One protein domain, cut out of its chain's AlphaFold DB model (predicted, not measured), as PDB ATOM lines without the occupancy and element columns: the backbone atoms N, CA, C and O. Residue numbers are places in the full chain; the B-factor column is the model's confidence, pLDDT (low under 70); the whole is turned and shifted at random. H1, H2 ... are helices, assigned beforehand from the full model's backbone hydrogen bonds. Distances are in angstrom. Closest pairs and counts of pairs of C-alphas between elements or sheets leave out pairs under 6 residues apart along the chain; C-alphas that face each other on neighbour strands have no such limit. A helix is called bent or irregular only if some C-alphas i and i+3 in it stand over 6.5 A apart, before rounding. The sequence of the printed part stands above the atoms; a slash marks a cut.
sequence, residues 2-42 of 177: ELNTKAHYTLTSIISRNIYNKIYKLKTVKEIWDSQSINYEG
ATOM      1  N   GLU A   2      15.650  44.931  -0.362       77.56
ATOM      2  CA  GLU A   2      15.129  46.303  -0.176       77.56
ATOM      3  C   GLU A   2      14.115  46.784  -1.227       77.56
ATOM      4  O   GLU A   2      13.210  47.544  -0.890       77.56
ATOM      5  N   LEU A   3      14.224  46.340  -2.486       82.57
ATOM      6  CA  LEU A   3      13.317  46.784  -3.554       82.57
ATOM      7  C   LEU A   3      11.854  46.400  -3.280       82.57
ATOM      8  O   LEU A   3      10.974  47.235  -3.474       82.57
ATOM      9  N   ASN A   4      11.598  45.191  -2.766       82.43
ATOM     10  CA  ASN A   4      10.240  44.753  -2.425       82.43
ATOM     11  C   ASN A   4       9.668  45.560  -1.261       82.43
ATOM     12  O   ASN A   4       8.524  45.996  -1.327       82.43
ATOM     13  N   THR A   5      10.472  45.817  -0.225       80.66
ATOM     14  CA  THR A   5      10.049  46.637   0.919       80.66
ATOM     15  C   THR A   5       9.719  48.062   0.478       80.66
ATOM     16  O   THR A   5       8.693  48.612   0.875       80.66
ATOM     17  N   LYS A   6      10.541  48.646  -0.402       82.20
ATOM     18  CA  LYS A   6      10.306  49.987  -0.952       82.20
ATOM     19  C   LYS A   6       9.065  50.033  -1.844       82.20
ATOM     20  O   LYS A   6       8.277  50.970  -1.724       82.20
ATOM     21  N   ALA A   7       8.866  49.035  -2.705       80.02
ATOM     22  CA  ALA A   7       7.678  48.924  -3.548       80.02
ATOM     23  C   ALA A   7       6.405  48.782  -2.703       80.02
ATOM     24  O   ALA A   7       5.442  49.511  -2.931       80.02
ATOM     25  N   HIS A   8       6.438  47.925  -1.677       76.10
ATOM     26  CA  HIS A   8       5.333  47.754  -0.740       76.10
ATOM     27  C   HIS A   8       5.001  49.071  -0.034       76.10
ATOM     28  O   HIS A   8       3.862  49.515  -0.079       76.10
ATOM     29  N   TYR A   9       5.996  49.746   0.548       75.71
ATOM     30  CA  TYR A   9       5.781  51.008   1.258       75.71
ATOM     31  C   TYR A   9       5.240  52.114   0.342       75.71
ATOM     32  O   TYR A   9       4.329  52.848   0.716       75.71
ATOM     33  N   THR A  10       5.762  52.202  -0.885       78.71
ATOM     34  CA  THR A  10       5.289  53.167  -1.888       78.71
ATOM     35  C   THR A  10       3.832  52.882  -2.248       78.71
ATOM     36  O   THR A  10       3.008  53.794  -2.225       78.71
ATOM     37  N   LEU A  11       3.479  51.614  -2.475       72.05
ATOM     38  CA  LEU A  11       2.106  51.204  -2.764       72.05
ATOM     39  C   LEU A  11       1.167  51.508  -1.587       72.05
ATOM     40  O   LEU A  11       0.118  52.113  -1.789       72.05
ATOM     41  N   THR A  12       1.563  51.176  -0.353       68.53
ATOM     42  CA  THR A  12       0.788  51.490   0.859       68.53
ATOM     43  C   THR A  12       0.653  52.996   1.096       68.53
ATOM     44  O   THR A  12      -0.345  53.419   1.664       68.53
ATOM     45  N   SER A  13       1.615  53.820   0.660       72.38
ATOM     46  CA  SER A  13       1.517  55.285   0.774       72.38
ATOM     47  C   SER A  13       0.585  55.921  -0.262       72.38
ATOM     48  O   SER A  13      -0.052  56.929   0.034       72.38
ATOM     49  N   ILE A  14       0.496  55.342  -1.466       74.82
ATOM     50  CA  ILE A  14      -0.376  55.831  -2.544       74.82
ATOM     51  C   ILE A  14      -1.825  55.417  -2.272       74.82
ATOM     52  O   ILE A  14      -2.761  56.170  -2.536       74.82
ATOM     53  N   ILE A  15      -2.016  54.213  -1.731       74.35
ATOM     54  CA  ILE A  15      -3.332  53.695  -1.375       74.35
ATOM     55  C   ILE A  15      -3.764  54.324  -0.047       74.35
ATOM     56  O   ILE A  15      -3.169  54.079   0.999       74.35
ATOM     57  N   SER A  16      -4.833  55.122  -0.067       73.51
ATOM     58  CA  SER A  16      -5.384  55.714   1.157       73.51
ATOM     59  C   SER A  16      -5.725  54.636   2.197       73.51
ATOM     60  O   SER A  16      -6.148  53.529   1.852       73.51
ATOM     61  N   ARG A  17      -5.596  54.959   3.495       69.25
ATOM     62  CA  ARG A  17      -5.885  54.021   4.603       69.25
ATOM     63  C   ARG A  17      -7.275  53.382   4.483       69.25
ATOM     64  O   ARG A  17      -7.429  52.221   4.831       69.25
ATOM     65  N   ASN A  18      -8.264  54.111   3.960       68.61
ATOM     66  CA  ASN A  18      -9.616  53.601   3.724       68.61
ATOM     67  C   ASN A  18      -9.615  52.443   2.708       68.61
ATOM     68  O   ASN A  18     -10.125  51.365   3.004       68.61
ATOM     69  N   ILE A  19      -8.967  52.624   1.552       68.45
ATOM     70  CA  ILE A  19      -8.862  51.574   0.528       68.45
ATOM     71  C   ILE A  19      -8.015  50.407   1.047       68.45
ATOM     72  O   ILE A  19      -8.412  49.256   0.889       68.45
ATOM     73  N   TYR A  20      -6.892  50.689   1.718       70.43
ATOM     74  CA  TYR A  20      -6.059  49.645   2.318       70.43
ATOM     75  C   TYR A  20      -6.846  48.818   3.336       70.43
ATOM     76  O   TYR A  20      -6.822  47.601   3.254       70.43
ATOM     77  N   ASN A  21      -7.597  49.443   4.248       72.09
ATOM     78  CA  ASN A  21      -8.407  48.729   5.237       72.09
ATOM     79  C   ASN A  21      -9.515  47.894   4.579       72.09
ATOM     80  O   ASN A  21      -9.817  46.806   5.063       72.09
ATOM     81  N   LYS A  22     -10.105  48.369   3.472       70.34
ATOM     82  CA  LYS A  22     -11.072  47.588   2.686       70.34
ATOM     83  C   LYS A  22     -10.423  46.359   2.054       70.34
ATOM     84  O   LYS A  22     -10.990  45.283   2.155       70.34
ATOM     85  N   ILE A  23      -9.238  46.506   1.459       68.31
ATOM     86  CA  ILE A  23      -8.500  45.395   0.836       68.31
ATOM     87  C   ILE A  23      -7.954  44.429   1.895       68.31
ATOM     88  O   ILE A  23      -8.029  43.223   1.714       68.31
ATOM     89  N   TYR A  24      -7.447  44.941   3.018       72.31
ATOM     90  CA  TYR A  24      -6.841  44.155   4.096       72.31
ATOM     91  C   TYR A  24      -7.844  43.231   4.798       72.31
ATOM     92  O   TYR A  24      -7.475  42.156   5.257       72.31
ATOM     93  N   LYS A  25      -9.125  43.623   4.861       76.70
ATOM     94  CA  LYS A  25     -10.203  42.766   5.382       76.70
ATOM     95  C   LYS A  25     -10.497  41.554   4.483       76.70
ATOM     96  O   LYS A  25     -11.132  40.611   4.945       76.70
ATOM     97  N   LEU A  26     -10.060  41.577   3.224       70.96
ATOM     98  CA  LEU A  26     -10.319  40.534   2.233       70.96
ATOM     99  C   LEU A  26      -9.144  39.552   2.231       70.96
ATOM    100  O   LEU A  26      -7.985  39.948   2.111       70.96
ATOM    101  N   LYS A  27      -9.435  38.260   2.389       77.75
ATOM    102  CA  LYS A  27      -8.421  37.208   2.575       77.75
ATOM    103  C   LYS A  27      -7.987  36.589   1.250       77.75
ATOM    104  O   LYS A  27      -6.877  36.076   1.137       77.75
ATOM    105  N   THR A  28      -8.858  36.636   0.246       77.18
ATOM    106  CA  THR A  28      -8.668  35.963  -1.039       77.18
ATOM    107  C   THR A  28      -8.544  36.978  -2.171       77.18
ATOM    108  O   THR A  28      -9.283  37.957  -2.224       77.18
ATOM    109  N   VAL A  29      -7.676  36.713  -3.154       74.66
ATOM    110  CA  VAL A  29      -7.551  37.543  -4.374       74.66
ATOM    111  C   VAL A  29      -8.900  37.719  -5.079       74.66
ATOM    112  O   VAL A  29      -9.201  38.803  -5.570       74.66
ATOM    113  N   LYS A  30      -9.737  36.674  -5.071       76.87
ATOM    114  CA  LYS A  30     -11.106  36.727  -5.588       76.87
ATOM    115  C   LYS A  30     -11.956  37.769  -4.854       76.87
ATOM    116  O   LYS A  30     -12.612  38.561  -5.504       76.87
ATOM    117  N   GLU A  31     -11.896  37.820  -3.526       74.88
ATOM    118  CA  GLU A  31     -12.647  38.803  -2.735       74.88
ATOM    119  C   GLU A  31     -12.171  40.233  -3.019       74.88
ATOM    120  O   GLU A  31     -12.991  41.138  -3.132       74.88
ATOM    121  N   ILE A  32     -10.859  40.437  -3.198       72.73
ATOM    122  CA  ILE A  32     -10.289  41.732  -3.610       72.73
ATOM    123  C   ILE A  32     -10.806  42.132  -4.994       72.73
ATOM    124  O   ILE A  32     -11.190  43.283  -5.187       72.73
ATOM    125  N   TRP A  33     -10.836  41.193  -5.944       71.71
ATOM    126  CA  TRP A  33     -11.340  41.420  -7.298       71.71
ATOM    127  C   TRP A  33     -12.848  41.688  -7.330       71.71
ATOM    128  O   TRP A  33     -13.293  42.629  -7.983       71.71
ATOM    129  N   ASP A  34     -13.632  40.914  -6.585       69.39
ATOM    130  CA  ASP A  34     -15.079  41.083  -6.462       69.39
ATOM    131  C   ASP A  34     -15.391  42.422  -5.773       69.39
ATOM    132  O   ASP A  34     -16.237  43.177  -6.245       69.39
ATOM    133  N   SER A  35     -14.644  42.792  -4.725       71.30
ATOM    134  CA  SER A  35     -14.754  44.103  -4.073       71.30
ATOM    135  C   SER A  35     -14.370  45.246  -5.014       71.30
ATOM    136  O   SER A  35     -15.048  46.270  -5.051       71.30
ATOM    137  N   GLN A  36     -13.303  45.091  -5.801       66.93
ATOM    138  CA  GLN A  36     -12.943  46.034  -6.864       66.93
ATOM    139  C   GLN A  36     -14.085  46.179  -7.875       66.93
ATOM    140  O   GLN A  36     -14.515  47.297  -8.140       66.93
ATOM    141  N   SER A  37     -14.633  45.070  -8.366       67.19
ATOM    142  CA  SER A  37     -15.737  45.062  -9.333       67.19
ATOM    143  C   SER A  37     -16.969  45.781  -8.767       67.19
ATOM    144  O   SER A  37     -17.508  46.687  -9.398       67.19
ATOM    145  N   ILE A  38     -17.325  45.489  -7.512       64.31
ATOM    146  CA  ILE A  38     -18.395  46.164  -6.764       64.31
ATOM    147  C   ILE A  38     -18.132  47.670  -6.602       64.31
ATOM    148  O   ILE A  38     -19.064  48.462  -6.702       64.31
ATOM    149  N   ASN A  39     -16.890  48.096  -6.348       64.54
ATOM    150  CA  ASN A  39     -16.570  49.511  -6.130       64.54
ATOM    151  C   ASN A  39     -16.505  50.326  -7.436       64.54
ATOM    152  O   ASN A  39     -16.921  51.484  -7.435       64.54
ATOM    153  N   TYR A  40     -15.961  49.764  -8.524       60.13
ATOM    154  CA  TYR A  40     -15.735  50.492  -9.784       60.13
ATOM    155  C   TYR A  40     -16.912  50.399 -10.759       60.13
ATOM    156  O   TYR A  40     -17.258  51.397 -11.389       60.13
ATOM    157  N   GLU A  41     -17.545  49.232 -10.872       61.75
ATOM    158  CA  GLU A  41     -18.726  49.035 -11.722       61.75
ATOM    159  C   GLU A  41     -20.030  49.307 -10.949       61.75
ATOM    160  O   GLU A  41     -21.053  49.695 -11.524       61.75
ATOM    161  N   GLY A  42     -19.968  49.179  -9.618       61.96
ATOM    162  CA  GLY A  42     -21.134  49.089  -8.750       61.96
ATOM    163  C   GLY A  42     -21.572  47.633  -8.576       61.96
ATOM    164  O   GLY A  42     -21.418  46.811  -9.477       61.96
TER     165      GLY A  42
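This is residues 2 to 42 of the 177 residues of an uncharacterized protein of Glycine max (UniProt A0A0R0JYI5). Three helices make an open zigzag: H1 reaches out as a long arm, the chain turns back through H2 at a corner near the end of H1, and H3 folds back again from the end of H2. No helix touches another, though H2 is near both H1 and H3, and residues 2 to 10 of H1 stick out at one end while residues 37 to 42, of which 37 to 40 belong to H3, stick out at the other. The printed part has 41 residues with three named helices, in the order H1, H2, H3 along the chain, and no named strand; the class is all helix. The whole is loose, with a radius of gyration of the C-alphas of 11.7 A, and elongated, with spans of 36 by 19 by 16 A.

H1, the longest helix by residues, holds residues 2 to 14 and is 18.4 A long from first to last C-alpha. It begins at C-alpha 2 at (15.129, 46.303, -0.176) and ends at C-alpha 14 at (-0.376, 55.831, -2.544). H2 holds residues 17 to 24 and is 9.9 A long. H3 holds residues 29 to 40 and is 16.2 A long, ending at C-alpha 40 at (-15.735, 50.492, -9.784). No helix is bent or irregular.

H1 and H2 are close but not clearly touching, with 1 pair of C-alphas within 8 A. Their closest C-alphas are those of Thr 12 and Tyr 20, 7.2 A apart. The two run opposite ways at a steep tilt of 60 degrees. H2 and H3 are also close but not clearly touching, and their closest C-alphas, those of Ile 23 and Ile 32, are 6.0 A apart. They run opposite ways at a steep tilt of 41 degrees. H1 and H3 are apart. In H1, H2 and H3 every O i to N i+4 pair is within hydrogen-bond range.

The two C-alphas farthest apart are those of Glu 2 and Gly 42, the first and last printed residues, at 37.4 A. The printed part has no cut. The links H1 to H2, with 2 residues between them, and H2 to H3, with 4, are both tight. Residues 2 to 10, which belong to H1, stand free. Residues 13 to 19, of which 17 to 19 belong to H2, stand free, and so do residues 37 to 42, of which 37 to 40 belong to H3. The mean pLDDT of the printed part is 72.5, and the model's confidence is under 70 at residue 12, residues 17 to 19, residue 23, residue 34 and residues 36 to 42.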